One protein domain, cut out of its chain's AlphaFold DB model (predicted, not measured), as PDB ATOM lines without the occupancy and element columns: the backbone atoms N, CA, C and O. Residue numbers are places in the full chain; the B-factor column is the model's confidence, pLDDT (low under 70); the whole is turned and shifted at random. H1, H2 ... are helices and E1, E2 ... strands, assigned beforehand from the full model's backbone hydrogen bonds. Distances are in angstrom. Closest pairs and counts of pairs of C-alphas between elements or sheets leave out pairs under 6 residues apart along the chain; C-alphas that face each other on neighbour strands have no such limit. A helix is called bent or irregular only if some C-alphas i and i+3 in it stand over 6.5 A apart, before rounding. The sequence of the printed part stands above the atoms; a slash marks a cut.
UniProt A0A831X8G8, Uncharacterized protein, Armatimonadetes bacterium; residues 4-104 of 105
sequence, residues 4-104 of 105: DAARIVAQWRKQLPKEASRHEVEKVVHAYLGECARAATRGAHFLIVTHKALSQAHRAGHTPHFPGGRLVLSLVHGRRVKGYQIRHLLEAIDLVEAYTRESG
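What this domain is: This is residues 4 to 104 of the 105 residues of an uncharacterized protein of Armatimonadetes bacterium (UniProt A0A831X8G8). A small three-stranded sheet, E2, E3 and E4, has two helices, H2 and H4, side by side over one face and its other face bare; H1 crosses H2 on the side away from the sheet. The short strand pair E1 and E5 lies at the end where H2 and H4 begin, and H3 packs on H4 near the other end of the sheet. The printed part has 101 residues, with four named helices and five named strands in the order H1 E1 H2 E2 E3 H3 E4 E5 H4. The larger sheet runs E2, E3, E4, antiparallel throughout, and the class is mixed, helices and strands. The whole is compact, with a radius of gyration of the C-alphas of 12.9 A and spans of 36 by 29 by 22 A.

How they stand to each other: H1, residues 4 to 14, touches H2, residues 22 to 36, about perpendicular at 73 degrees; their closest C-alphas are those of Ala 5 and Val 28, 5.0 A apart. E1, residues 19 to 21, is the antiparallel neighbour of E5, residues 80 to 82, with N 20 and O 81 2.9 A apart. E2, residues 37 to 39, and E3, residues 46 to 50, form a hairpin; N 38 and O 48 are 3.2 A apart. E3 is also antiparallel to E4, residues 70 to 74, with N 47 and O 73 2.8 A apart. H2 is on this sheet at a height over the sheet of 8.7 A, over E2 and E3. H4, residues 83 to 102, is on the same face at 11.1 A, over E3 and E4, giving two layers, helices on one face of a sheet. Both run along the strands. H2, with residues 29 to 33 alone, touches H4 at a shallow tilt of 25 degrees, the same way; the closest C-alphas, of Tyr 32 and Ile 93, are 6.3 A apart. H3, residues 52 to 59, only grazes the sheet and touches residues 92 to 99 of H4, about perpendicular at 77 degrees; the closest C-alphas, of Ala 53 and Val 96, are 5.5 A apart. H1 and H3 are apart. Every O i to N i+4 pair is within hydrogen-bond range in H1, H3 and H4; in H2 9 of 11 are.

Where its parts are: H1 begins at C-alpha 4, (0.311, -31.909, 60.012), and is 15.5 A long. E1 follows with 6.9 A, then H2 with 16.2 A, irregular, with C-alphas 32 and 35 9.4 A apart. E2 measures 5.8 A; E3, 13.0 A, begins at C-alpha 46, (0.192, -37.722, 38.245). H3 measures 10.6 A, E4 12.7 A and E5 6.6 A. H4, 28.8 A, ends at C-alpha 102, (21.213, -19.984, 51.086).

The domain as a whole: The C-alphas farthest apart, of His 77 and Gly 104, are 40.3 A apart. The printed part has no cut and no long link. Its mean pLDDT is 85.0; residues 35 to 44, 78 and 103 to 104 are under 70.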
ATOM      1  N   ASP A   4       0.549 -30.601  60.619       88.19
ATOM      2  CA  ASP A   4       0.311 -31.909  60.012       88.19
ATOM      3  C   ASP A   4       1.349 -32.320  58.962       88.19
ATOM      4  O   ASP A   4       1.786 -33.469  58.964       88.19
ATOM      5  N   ALA A   5       1.751 -31.418  58.063       92.25
ATOM      6  CA  ALA A   5       2.690 -31.757  56.990       92.25
ATOM      7  C   ALA A   5       4.081 -32.073  57.554       92.25
ATOM      8  O   ALA A   5       4.713 -33.041  57.133       92.25
ATOM      9  N   ALA A   6       4.516 -31.311  58.560       93.75
ATOM     10  CA  ALA A   6       5.776 -31.556  59.255       93.75
ATOM     11  C   ALA A   6       5.776 -32.909  59.979       93.75
ATOM     12  O   ALA A   6       6.751 -33.658  59.902       93.75
ATOM     13  N   ARG A   7       4.655 -33.269  60.619       96.06
ATOM     14  CA  ARG A   7       4.480 -34.586  61.243       96.06
ATOM     15  C   ARG A   7       4.569 -35.724  60.222       96.06
ATOM     16  O   ARG A   7       5.259 -36.705  60.490       96.06
ATOM     17  N   ILE A   8       3.920 -35.585  59.064       96.31
ATOM     18  CA  ILE A   8       3.964 -36.582  57.980       96.31
ATOM     19  C   ILE A   8       5.402 -36.764  57.473       96.31
ATOM     20  O   ILE A   8       5.899 -37.887  57.424       96.31
ATOM     21  N   VAL A   9       6.105 -35.669  57.162       96.31
ATOM     22  CA  VAL A   9       7.504 -35.719  56.701       96.31
ATOM     23  C   VAL A   9       8.410 -36.360  57.751       96.31
ATOM     24  O   VAL A   9       9.217 -37.227  57.418       96.31
ATOM     25  N   ALA A  10       8.255 -35.999  59.029       96.06
ATOM     26  CA  ALA A  10       9.020 -36.605  60.115       96.06
ATOM     27  C   ALA A  10       8.774 -38.120  60.223       96.06
ATOM     28  O   ALA A  10       9.717 -38.879  60.448       96.06
ATOM     29  N   GLN A  11       7.532 -38.579  60.035       96.75
ATOM     30  CA  GLN A  11       7.207 -40.006  60.001       96.75
ATOM     31  C   GLN A  11       7.849 -40.708  58.800       96.75
ATOM     32  O   GLN A  11       8.489 -41.741  58.984       96.75
ATOM     33  N   TRP A  12       7.756 -40.135  57.597       97.19
ATOM     34  CA  TRP A  12       8.354 -40.718  56.391       97.19
ATOM     35  C   TRP A  12       9.884 -40.766  56.439       97.19
ATOM     36  O   TRP A  12      10.473 -41.720  55.937       97.19
ATOM     37  N   ARG A  13      10.532 -39.776  57.066       96.31
ATOM     38  CA  ARG A  13      11.987 -39.781  57.296       96.31
ATOM     39  C   ARG A  13      12.410 -40.864  58.295       96.31
ATOM     40  O   ARG A  13      13.468 -41.455  58.117       96.31
ATOM     41  N   LYS A  14      11.595 -41.152  59.320       96.44
ATOM     42  CA  LYS A  14      11.851 -42.258  60.267       96.44
ATOM     43  C   LYS A  14      11.665 -43.622  59.612       96.44
ATOM     44  O   LYS A  14      12.469 -44.524  59.818       96.44
ATOM     45  N   GLN A  15      10.589 -43.775  58.847       96.62
ATOM     46  CA  GLN A  15      10.275 -44.998  58.130       96.62
ATOM     47  C   GLN A  15       9.598 -44.646  56.811       96.62
ATOM     48  O   GLN A  15       8.449 -44.199  56.783       96.62
ATOM     49  N   LEU A  16      10.306 -44.893  55.710       95.38
ATOM     50  CA  LEU A  16       9.767 -44.639  54.383       95.38
ATOM     51  C   LEU A  16       8.553 -45.556  54.145       95.38
ATOM     52  O   LEU A  16       8.695 -46.783  54.203       95.38
ATOM     53  N   PRO A  17       7.359 -45.004  53.866       94.19
ATOM     54  CA  PRO A  17       6.192 -45.828  53.607       94.19
ATOM     55  C   PRO A  17       6.342 -46.558  52.267       94.19
ATOM     56  O   PRO A  17       6.902 -46.029  51.306       94.19
ATOM     57  N   LYS A  18       5.773 -47.765  52.164       94.94
ATOM     58  CA  LYS A  18       5.679 -48.480  50.875       94.94
ATOM     59  C   LYS A  18       4.822 -47.709  49.868       94.94
ATOM     60  O   LYS A  18       5.117 -47.714  48.673       94.94
ATOM     61  N   GLU A  19       3.772 -47.055  50.359       94.25
ATOM     62  CA  GLU A  19       2.877 -46.179  49.607       94.25
ATOM     63  C   GLU A  19       2.339 -45.082  50.531       94.25
ATOM     64  O   GLU A  19       2.103 -45.347  51.708       94.25
ATOM     65  N   ALA A  20       2.084 -43.892  49.994       93.94
ATOM     66  CA  ALA A  20       1.371 -42.827  50.699       93.94
ATOM     67  C   ALA A  20       0.093 -42.444  49.953       93.94
ATOM     68  O   ALA A  20       0.003 -42.598  48.729       93.94
ATOM     69  N   SER A  21      -0.909 -41.950  50.681       91.88
ATOM     70  CA  SER A  21      -2.146 -41.484  50.056       91.88
ATOM     71  C   SER A  21      -1.919 -40.191  49.270       91.88
ATOM     72  O   SER A  21      -1.086 -39.360  49.631       91.88
ATOM     73  N   ARG A  22      -2.706 -39.988  48.207       88.94
ATOM     74  CA  ARG A  22      -2.717 -38.737  47.435       88.94
ATOM     75  C   ARG A  22      -2.878 -37.512  48.340       88.94
ATOM     76  O   ARG A  22      -2.165 -36.538  48.155       88.94
ATOM     77  N   HIS A  23      -3.766 -37.592  49.331       88.38
ATOM     78  CA  HIS A  23      -4.056 -36.491  50.254       88.38
ATOM     79  C   HIS A  23      -2.849 -36.098  51.111       88.38
ATOM     80  O   HIS A  23      -2.545 -34.918  51.251       88.38
ATOM     81  N   GLU A  24      -2.127 -37.075  51.671       92.50
ATOM     82  CA  GLU A  24      -0.900 -36.801  52.433       92.50
ATOM     83  C   GLU A  24       0.182 -36.189  51.545       92.50
ATOM     84  O   GLU A  24       0.837 -35.229  51.945       92.50
ATOM     85  N   VAL A  25       0.337 -36.710  50.326       91.50
ATOM     86  CA  VAL A  25       1.299 -36.186  49.352       91.50
ATOM     87  C   VAL A  25       0.960 -34.750  48.968       91.50
ATOM     88  O   VAL A  25       1.842 -33.900  49.014       91.50
ATOM     89  N   GLU A  26      -0.298 -34.452  48.641       88.69
ATOM     90  CA  GLU A  26      -0.745 -33.096  48.304       88.69
ATOM     91  C   GLU A  26      -0.526 -32.128  49.475       88.69
ATOM     92  O   GLU A  26      -0.005 -31.034  49.263       88.69
ATOM     93  N   LYS A  27      -0.820 -32.544  50.717       90.38
ATOM     94  CA  LYS A  27      -0.527 -31.748  51.921       90.38
ATOM     95  C   LYS A  27       0.959 -31.419  52.057       90.38
ATOM     96  O   LYS A  27       1.304 -30.268  52.316       90.38
ATOM     97  N   VAL A  28       1.832 -32.418  51.914       92.62
ATOM     98  CA  VAL A  28       3.286 -32.239  52.038       92.62
ATOM     99  C   VAL A  28       3.815 -31.350  50.919       92.62
ATOM    100  O   VAL A  28       4.519 -30.379  51.179       92.62
ATOM    101  N   VAL A  29       3.433 -31.639  49.678       90.00
ATOM    102  CA  VAL A  29       3.843 -30.859  48.513       90.00
ATOM    103  C   VAL A  29       3.418 -29.396  48.663       90.00
ATOM    104  O   VAL A  29       4.254 -28.513  48.507       90.00
ATOM    105  N   HIS A  30       2.163 -29.127  49.031       87.75
ATOM    106  CA  HIS A  30       1.682 -27.759  49.223       87.75
ATOM    107  C   HIS A  30       2.437 -27.030  50.345       87.75
ATOM    108  O   HIS A  30       2.794 -25.864  50.197       87.75
ATOM    109  N   ALA A  31       2.725 -27.715  51.455       89.75
ATOM    110  CA  ALA A  31       3.387 -27.108  52.606       89.75
ATOM    111  C   ALA A  31       4.875 -26.788  52.385       89.75
ATOM    112  O   ALA A  31       5.361 -25.821  52.969       89.75
ATOM    113  N   TYR A  32       5.590 -27.595  51.596       89.62
ATOM    114  CA  TYR A  32       7.045 -27.476  51.427       89.62
ATOM    115  C   TYR A  32       7.476 -26.930  50.067       89.62
ATOM    116  O   TYR A  32       8.533 -26.319  49.960       89.62
ATOM    117  N   LEU A  33       6.680 -27.166  49.026       86.50
ATOM    118  CA  LEU A  33       7.010 -26.823  47.641       86.50
ATOM    119  C   LEU A  33       6.037 -25.776  47.063       86.50
ATOM    120  O   LEU A  33       6.190 -25.364  45.913       86.50
ATOM    121  N   GLY A  34       5.064 -25.325  47.866       79.06
ATOM    122  CA  GLY A  34       4.117 -24.257  47.546       79.06
ATOM    123  C   GLY A  34       3.064 -24.633  46.497       79.06
ATOM    124  O   GLY A  34       2.830 -25.801  46.186       79.06
ATOM    125  N   GLU A  35       2.431 -23.613  45.909       65.50
ATOM    126  CA  GLU A  35       1.446 -23.756  44.816       65.50
ATOM    127  C   GLU A  35       2.062 -24.215  43.486       65.50
ATOM    128  O   GLU A  35       1.376 -24.349  42.473       65.50
ATOM    129  N   CYS A  36       3.363 -24.501  43.459       59.62
ATOM    130  CA  CYS A  36       4.040 -24.964  42.257       59.62
ATOM    131  C   CYS A  36       3.707 -26.421  41.884       59.62
ATOM    132  O   CYS A  36       4.206 -26.953  40.887       59.62
ATOM    133  N   ALA A  37       2.845 -27.064  42.671       56.88
ATOM    134  CA  ALA A  37       2.188 -28.306  42.331       56.88
ATOM    135  C   ALA A  37       0.953 -28.030  41.481       56.88
ATOM    136  O   ALA A  37      -0.160 -27.864  41.979       56.88
ATOM    137  N   ARG A  38       1.138 -28.031  40.161       60.78
ATOM    138  CA  ARG A  38      -0.006 -28.173  39.267       60.78
ATOM    139  C   ARG A  38      -0.426 -29.632  39.340       60.78
ATOM    140  O   ARG A  38       0.186 -30.499  38.713       60.78
ATOM    141  N   ALA A  39      -1.475 -29.915  40.112       52.59
ATOM    142  CA  ALA A  39      -2.266 -31.098  39.832       52.59
ATOM    143  C   ALA A  39      -2.660 -30.979  38.359       52.59
ATOM    144  O   ALA A  39      -3.365 -30.043  37.973       52.59
ATOM    145  N   ALA A  40      -2.162 -31.885  37.515       52.09
ATOM    146  CA  ALA A  40      -2.832 -32.086  36.249       52.09
ATOM    147  C   ALA A  40      -4.296 -32.364  36.609       52.09
ATOM    148  O   ALA A  40      -4.562 -33.075  37.578       52.09
ATOM    149  N   THR A  41      -5.197 -31.633  35.965       51.84
ATOM    150  CA  THR A  41      -6.666 -31.699  36.020       51.84
ATOM    151  C   THR A  41      -7.288 -32.876  36.797       51.84
ATOM    152  O   THR A  41      -6.830 -34.013  36.711       51.84
ATOM    153  N   ARG A  42      -8.393 -32.640  37.531       47.19
ATOM    154  CA  ARG A  42      -9.173 -33.703  38.214       47.19
ATOM    155  C   ARG A  42      -9.273 -34.963  37.333       47.19
ATOM    156  O   ARG A  42      -9.815 -34.896  36.238       47.19
ATOM    157  N   GLY A  43      -8.732 -36.084  37.821       57.06
ATOM    158  CA  GLY A  43      -8.610 -37.344  37.072       57.06
ATOM    159  C   GLY A  43      -7.185 -37.702  36.631       57.06
ATOM    160  O   GLY A  43      -6.948 -38.842  36.250       57.06
ATOM    161  N   ALA A  44      -6.217 -36.788  36.732       64.06
ATOM    162  CA  ALA A  44      -4.848 -37.095  36.344       64.06
ATOM    163  C   ALA A  44      -4.202 -38.146  37.255       64.06
ATOM    164  O   ALA A  44      -4.327 -38.123  38.482       64.06
ATOM    165  N   HIS A  45      -3.440 -39.035  36.624       77.69
ATOM    166  CA  HIS A  45      -2.666 -40.090  37.274       77.69
ATOM    167  C   HIS A  45      -1.297 -39.603  37.760       77.69
ATOM    168  O   HIS A  45      -0.409 -40.415  38.005       77.69
ATOM    169  N   PHE A  46      -1.089 -38.290  37.862       80.50
ATOM    170  CA  PHE A  46       0.192 -37.722  38.245       80.50
ATOM    171  C   PHE A  46       0.053 -36.344  38.892       80.50
ATOM    172  O   PHE A  46      -0.850 -35.571  38.576       80.50
ATOM    173  N   LEU A  47       0.995 -36.036  39.780       83.44
ATOM    174  CA  LEU A  47       1.262 -34.702  40.304       83.44
ATOM    175  C   LEU A  47       2.597 -34.237  39.723       83.44
ATOM    176  O   LEU A  47       3.585 -34.971  39.794       83.44
ATOM    177  N   ILE A  48       2.626 -33.036  39.148       85.44
ATOM    178  CA  ILE A  48       3.864 -32.415  38.671       85.44
ATOM    179  C   ILE A  48       4.171 -31.244  39.586       85.44
ATOM    180  O   ILE A  48       3.353 -30.340  39.753       85.44
ATOM    181  N   VAL A  49       5.370 -31.266  40.150       85.94
ATOM    182  CA  VAL A  49       5.895 -30.195  40.984       85.94
ATOM    183  C   VAL A  49       7.087 -29.580  40.276       85.94
ATOM    184  O   VAL A  49       8.028 -30.275  39.891       85.94
ATOM    185  N   THR A  50       7.046 -28.268  40.091       85.25
ATOM    186  CA  THR A  50       8.154 -27.501  39.512       85.25
ATOM    187  C   THR A  50       8.660 -26.521  40.549       85.25
ATOM    188  O   THR A  50       7.851 -25.807  41.114       85.25
ATOM    189  N   HIS A  51       9.958 -26.428  40.807       86.69
ATOM    190  CA  HIS A  51      10.464 -25.445  41.771       86.69
ATOM    191  C   HIS A  51      11.833 -24.924  41.338       86.69
ATOM    192  O   HIS A  51      12.619 -25.661  40.742       86.69
ATOM    193  N   LYS A  52      12.144 -23.655  41.640       86.31
ATOM    194  CA  LYS A  52      13.404 -23.016  41.219       86.31
ATOM    195  C   LYS A  52      14.632 -23.776  41.728       86.31
ATOM    196  O   LYS A  52      15.557 -24.000  40.953       86.31
ATOM    197  N   ALA A  53      14.598 -24.232  42.981       88.12
ATOM    198  CA  ALA A  53      15.660 -25.056  43.565       88.12
ATOM    199  C   ALA A  53      15.886 -26.363  42.785       88.12
ATOM    200  O   ALA A  53      17.025 -26.724  42.513       88.12
ATOM    201  N   LEU A  54      14.816 -27.038  42.337       89.25
ATOM    202  CA  LEU A  54      14.933 -28.265  41.538       89.25
ATOM    203  C   LEU A  54      15.554 -27.973  40.169       89.25
ATOM    204  O   LEU A  54      16.408 -28.722  39.700       89.25
ATOM    205  N   SER A  55      15.168 -26.860  39.541       88.06
ATOM    206  CA  SER A  55      15.774 -26.405  38.284       88.06
ATOM    207  C   SER A  55      17.262 -26.101  38.432       88.06
ATOM    208  O   SER A  55      18.041 -26.441  37.544       88.06
ATOM    209  N   GLN A  56      17.675 -25.477  39.537       86.94
ATOM    210  CA  GLN A  56      19.086 -25.205  39.806       86.94
ATOM    211  C   GLN A  56      19.871 -26.479  40.113       86.94
ATOM    212  O   GLN A  56      20.915 -26.688  39.504       86.94
ATOM    213  N   ALA A  57      19.340 -27.362  40.960       86.06
ATOM    214  CA  ALA A  57      19.965 -28.642  41.278       86.06
ATOM    215  C   ALA A  57      20.171 -29.504  40.021       86.06
ATOM    216  O   ALA A  57      21.232 -30.100  39.843       86.06
ATOM    217  N   HIS A  58      19.195 -29.514  39.107       87.25
ATOM    218  CA  HIS A  58      19.331 -30.191  37.821       87.25
ATOM    219  C   HIS A  58      20.420 -29.561  36.938       87.25
ATOM    220  O   HIS A  58      21.259 -30.281  36.402       87.25
ATOM    221  N   ARG A  59      20.446 -28.225  36.806       86.50
ATOM    222  CA  ARG A  59      21.468 -27.509  36.013       86.50
ATOM    223  C   ARG A  59      22.882 -27.694  36.558       86.50
ATOM    224  O   ARG A  59      23.820 -27.752  35.777       86.50
ATOM    225  N   ALA A  60      23.019 -27.788  37.875       85.06
ATOM    226  CA  ALA A  60      24.288 -28.037  38.546       85.06
ATOM    227  C   ALA A  60      24.709 -29.522  38.519       85.06
ATOM    228  O   ALA A  60      25.782 -29.863  39.004       85.06
ATOM    229  N   GLY A  61      23.882 -30.417  37.960       82.19
ATOM    230  CA  GLY A  61      24.178 -31.848  37.876       82.19
ATOM    231  C   GLY A  61      24.084 -32.592  39.212       82.19
ATOM    232  O   GLY A  61      24.562 -33.717  39.312       82.19
ATOM    233  N   HIS A  62      23.465 -31.998  40.236       78.69
ATOM    234  CA  HIS A  62      23.412 -32.573  41.585       78.69
ATOM    235  C   HIS A  62      22.422 -33.729  41.730       78.69
ATOM    236  O   HIS A  62      22.546 -34.521  42.660       78.69
ATOM    237  N   THR A  63      21.437 -33.848  40.836       76.12
ATOM    238  CA  THR A  63      20.448 -34.929  40.911       76.12
ATOM    239  C   THR A  63      19.862 -35.287  39.541       76.12
ATOM    240  O   THR A  63      19.377 -34.407  38.816       76.12
ATOM    241  N   PRO A  64      19.859 -36.582  39.165       79.19
ATOM    242  CA  PRO A  64      19.187 -37.051  37.958       79.19
ATOM    243  C   PRO A  64      17.667 -37.194  38.150       79.19
ATOM    244  O   PRO A  64      16.947 -37.390  37.172       79.19
ATOM    245  N   HIS A  65      17.153 -37.106  39.384       82.56
ATOM    246  CA  HIS A  65      15.758 -37.428  39.702       82.56
ATOM    247  C   HIS A  65      14.755 -36.335  39.303       82.56
ATOM    248  O   HIS A  65      13.555 -36.613  39.234       82.56
ATOM    249  N   PHE A  66      15.224 -35.116  39.000       86.19
ATOM    250  CA  PHE A  66      14.374 -33.974  38.632       86.19
ATOM    251  C   PHE A  66      14.696 -33.422  37.233       86.19
ATOM    252  O   PHE A  66      15.146 -32.279  37.103       86.19
ATOM    253  N   PRO A  67      14.480 -34.197  36.154       83.50
ATOM    254  CA  PRO A  67      14.829 -33.777  34.800       83.50
ATOM    255  C   PRO A  67      14.093 -32.493  34.389       83.50
ATOM    256  O   PRO A  67      12.858 -32.401  34.410       83.50
ATOM    257  N   GLY A  68      14.866 -31.480  33.998       82.81
ATOM    258  CA  GLY A  68      14.348 -30.147  33.689       82.81
ATOM    259  C   GLY A  68      13.772 -29.399  34.898       82.81
ATOM    260  O   GLY A  68      12.947 -28.511  34.705       82.81
ATOM    261  N   GLY A  69      14.150 -29.770  36.129       84.69
ATOM    262  CA  GLY A  69      13.687 -29.122  37.362       84.69
ATOM    263  C   GLY A  69      12.282 -29.522  37.812       84.69
ATOM    264  O   GLY A  69      11.590 -28.743  38.471       84.69
ATOM    265  N   ARG A  70      11.833 -30.717  37.417       88.56
ATOM    266  CA  ARG A  70      10.470 -31.206  37.653       88.56
ATOM    267  C   ARG A  70      10.494 -32.495  38.457       88.56
ATOM    268  O   ARG A  70      11.165 -33.447  38.070       88.56
ATOM    269  N   LEU A  71       9.701 -32.545  39.517       90.19
ATOM    270  CA  LEU A  71       9.348 -33.776  40.211       90.19
ATOM    271  C   LEU A  71       7.997 -34.270  39.680       90.19
ATOM    272  O   LEU A  71       7.016 -33.529  39.680       90.19
ATOM    273  N   VAL A  72       7.942 -35.530  39.249       89.75
ATOM    274  CA  VAL A  72       6.709 -36.178  38.784       89.75
ATOM    275  C   VAL A  72       6.367 -37.334  39.721       89.75
ATOM    276  O   VAL A  72       7.133 -38.288  39.856       89.75
ATOM    277  N   LEU A  73       5.206 -37.249  40.367       89.69
ATOM    278  CA  LEU A  73       4.688 -38.266  41.280       89.69
ATOM    279  C   LEU A  73       3.503 -38.965  40.620       89.69
ATOM    280  O   LEU A  73       2.453 -38.364  40.413       89.69
ATOM    281  N   SER A  74       3.670 -40.237  40.288       88.50
ATOM    282  CA  SER A  74       2.637 -41.061  39.661       88.50
ATOM    283  C   SER A  74       1.662 -41.577  40.715       88.50
ATOM    284  O   SER A  74       2.055 -42.030  41.790       88.50
ATOM    285  N   LEU A  75       0.376 -41.545  40.387       84.06
ATOM    286  CA  LEU A  75      -0.706 -42.012  41.234       84.06
ATOM    287  C   LEU A  75      -1.172 -43.395  40.773       84.06
ATOM    288  O   LEU A  75      -1.873 -43.536  39.771       84.06
ATOM    289  N   VAL A  76      -0.853 -44.418  41.560       78.19
ATOM    290  CA  VAL A  76      -1.388 -45.775  41.428       78.19
ATOM    291  C   VAL A  76      -2.905 -45.712  41.591       78.19
ATOM    292  O   VAL A  76      -3.407 -45.297  42.642       78.19
ATOM    293  N   HIS A  77      -3.633 -46.066  40.529       74.62
ATOM    294  CA  HIS A  77      -5.095 -45.951  40.440       74.62
ATOM    295  C   HIS A  77      -5.640 -44.559  40.827       74.62
ATOM    296  O   HIS A  77      -6.748 -44.447  41.346       74.62
ATOM    297  N   GLY A  78      -4.846 -43.491  40.653       69.62
ATOM    298  CA  GLY A  78      -5.240 -42.127  41.035       69.62
ATOM    299  C   GLY A  78      -5.258 -41.848  42.548       69.62
ATOM    300  O   GLY A  78      -5.656 -40.755  42.951       69.62
ATOM    301  N   ARG A  79      -4.842 -42.805  43.394       81.06
ATOM    302  CA  ARG A  79      -5.051 -42.753  44.855       81.06
ATOM    303  C   ARG A  79      -3.778 -42.746  45.694       81.06
ATOM    304  O   ARG A  79      -3.809 -42.204  46.797       81.06
ATOM    305  N   ARG A  80      -2.697 -43.378  45.231       89.69
ATOM    306  CA  ARG A  80      -1.486 -43.587  46.043       89.69
ATOM    307  C   ARG A  80      -0.206 -43.325  45.271       89.69
ATOM    308  O   ARG A  80      -0.148 -43.598  44.081       89.69
ATOM    309  N   VAL A  81       0.828 -42.874  45.967       91.19
ATOM    310  CA  VAL A  81       2.179 -42.679  45.427       91.19
ATOM    311  C   VAL A  81       3.103 -43.742  46.013       91.19
ATOM    312  O   VAL A  81       3.035 -44.030  47.208       91.19
ATOM    313  N   LYS A  82       3.954 -44.352  45.181       94.38
ATOM    314  CA  LYS A  82       4.883 -45.407  45.617       94.38
ATOM    315  C   LYS A  82       6.023 -44.837  46.466       94.38
ATOM    316  O   LYS A  82       6.498 -43.734  46.218       94.38
ATOM    317  N   GLY A  83       6.533 -45.632  47.406       93.56
ATOM    318  CA  GLY A  83       7.577 -45.225  48.354       93.56
ATOM    319  C   GLY A  83       8.848 -44.659  47.712       93.56
ATOM    320  O   GLY A  83       9.389 -43.673  48.202       93.56
ATOM    321  N   TYR A  84       9.294 -45.193  46.569       93.38
ATOM    322  CA  TYR A  84      10.462 -44.636  45.867       93.38
ATOM    323  C   TYR A  84      10.231 -43.193  45.381       93.38
ATOM    324  O   TYR A  84      11.164 -42.396  45.374       93.38
ATOM    325  N   GLN A  85       8.990 -42.832  45.039       93.69
ATOM    326  CA  GLN A  85       8.610 -41.464  44.671       93.69
ATOM    327  C   GLN A  85       8.470 -40.575  45.910       93.69
ATOM    328  O   GLN A  85       8.809 -39.399  45.849       93.69
ATOM    329  N   ILE A  86       8.053 -41.138  47.052       95.19
ATOM    330  CA  ILE A  86       8.088 -40.438  48.348       95.19
ATOM    331  C   ILE A  86       9.524 -40.089  48.737       95.19
ATOM    332  O   ILE A  86       9.782 -38.980  49.188       95.19
ATOM    333  N   ARG A  87      10.484 -40.982  48.485       95.94
ATOM    334  CA  ARG A  87      11.907 -40.683  48.679       95.94
ATOM    335  C   ARG A  87      12.373 -39.515  47.801       95.94
ATOM    336  O   ARG A  87      13.045 -38.631  48.311       95.94
ATOM    337  N   HIS A  88      11.979 -39.470  46.526       94.38
ATOM    338  CA  HIS A  88      12.314 -38.333  45.650       94.38
ATOM    339  C   HIS A  88      11.616 -37.037  46.093       94.38
ATOM    340  O   HIS A  88      12.170 -35.954  45.938       94.38
ATOM    341  N   LEU A  89      10.415 -37.126  46.673       94.38
ATOM    342  CA  LEU A  89       9.752 -35.977  47.285       94.38
ATOM    343  C   LEU A  89      10.525 -35.461  48.510       94.38
ATOM    344  O   LEU A  89      10.682 -34.254  48.645       94.38
ATOM    345  N   LEU A  90      11.033 -36.345  49.373       95.69
ATOM    346  CA  LEU A  90      11.877 -35.946  50.505       95.69
ATOM    347  C   LEU A  90      13.175 -35.273  50.036       95.69
ATOM    348  O   LEU A  90      13.509 -34.208  50.538       95.69
ATOM    349  N   GLU A  91      13.838 -35.823  49.016       94.06
ATOM    350  CA  GLU A  91      15.017 -35.196  48.401       94.06
ATOM    351  C   GLU A  91      14.693 -33.804  47.832       94.06
ATOM    352  O   GLU A  91      15.445 -32.852  48.030       94.06
ATOM    353  N   ALA A  92      13.543 -33.653  47.167       92.81
ATOM    354  CA  ALA A  92      13.094 -32.354  46.676       92.81
ATOM    355  C   ALA A  92      12.886 -31.348  47.819       92.81
ATOM    356  O   ALA A  92      13.264 -30.186  47.677       92.81
ATOM    357  N   ILE A  93      12.315 -31.784  48.946       93.50
ATOM    358  CA  ILE A  93      12.146 -30.954  50.147       93.50
ATOM    359  C   ILE A  93      13.507 -30.516  50.690       93.50
ATOM    360  O   ILE A  93      13.695 -29.327  50.934       93.50
ATOM    361  N   ASP A  94      14.459 -31.441  50.819       93.00
ATOM    362  CA  ASP A  94      15.798 -31.141  51.334       93.00
ATOM    363  C   ASP A  94      16.508 -30.082  50.470       93.00
ATOM    364  O   ASP A  94      17.093 -29.135  50.998       93.00
ATOM    365  N   LEU A  95      16.389 -30.187  49.140       91.06
ATOM    366  CA  LEU A  95      16.932 -29.199  48.201       91.06
ATOM    367  C   LEU A  95      16.260 -27.831  48.326       91.06
ATOM    368  O   LEU A  95      16.938 -26.807  48.265       91.06
ATOM    369  N   VAL A  96      14.933 -27.790  48.482       89.69
ATOM    370  CA  VAL A  96      14.214 -26.524  48.676       89.69
ATOM    371  C   VAL A  96      14.601 -25.874  49.997       89.69
ATOM    372  O   VAL A  96      14.862 -24.675  50.022       89.69
ATOM    373  N   GLU A  97      14.683 -26.639  51.084       90.75
ATOM    374  CA  GLU A  97      15.100 -26.112  52.382       90.75
ATOM    375  C   GLU A  97      16.536 -25.575  52.346       90.75
ATOM    376  O   GLU A  97      16.787 -24.497  52.884       90.75
ATOM    377  N   ALA A  98      17.467 -26.285  51.699       89.19
ATOM    378  CA  ALA A  98      18.839 -25.814  51.511       89.19
ATOM    379  C   ALA A  98      18.876 -24.509  50.699       89.19
ATOM    380  O   ALA A  98      19.436 -23.515  51.157       89.19
ATOM    381  N   TYR A  99      18.180 -24.477  49.560       86.38
ATOM    382  CA  TYR A  99      18.088 -23.296  48.704       86.38
ATOM    383  C   TYR A  99      17.504 -22.078  49.437       86.38
ATOM    384  O   TYR A  99      18.006 -20.966  49.282       86.38
ATOM    385  N   THR A 100      16.460 -22.267  50.249       84.56
ATOM    386  CA  THR A 100      15.845 -21.182  51.029       84.56
ATOM    387  C   THR A 100      16.792 -20.640  52.101       84.56
ATOM    388  O   THR A 100      16.818 -19.433  52.315       84.56
ATOM    389  N   ARG A 101      17.598 -21.495  52.750       84.38
ATOM    390  CA  ARG A 101      18.618 -21.044  53.717       84.38
ATOM    391  C   ARG A 101      19.731 -20.240  53.046       84.38
ATOM    392  O   ARG A 101      20.182 -19.250  53.608       84.38
ATOM    393  N   GLU A 102      20.163 -20.662  51.860       79.56
ATOM    394  CA  GLU A 102      21.213 -19.984  51.086       79.56
ATOM    395  C   GLU A 102      20.731 -18.671  50.457       79.56
ATOM    396  O   GLU A 102      21.495 -17.717  50.343       79.56
ATOM    397  N   SER A 103      19.455 -18.601  50.073       69.56
ATOM    398  CA  SER A 103      18.862 -17.436  49.405       69.56
ATOM    399  C   SER A 103      18.387 -16.338  50.364       69.56
ATOM    400  O   SER A 103      17.644 -15.471  49.918       69.56
ATOM    401  N   GLY A 104      18.769 -16.395  51.647       50.34
ATOM    402  CA  GLY A 104      18.263 -15.564  52.745       50.34
ATOM    403  C   GLY A 104      17.852 -14.138  52.359       50.34
ATOM    404  O   GLY A 104      18.691 -13.247  52.238       50.34
TER     405      GLY A 104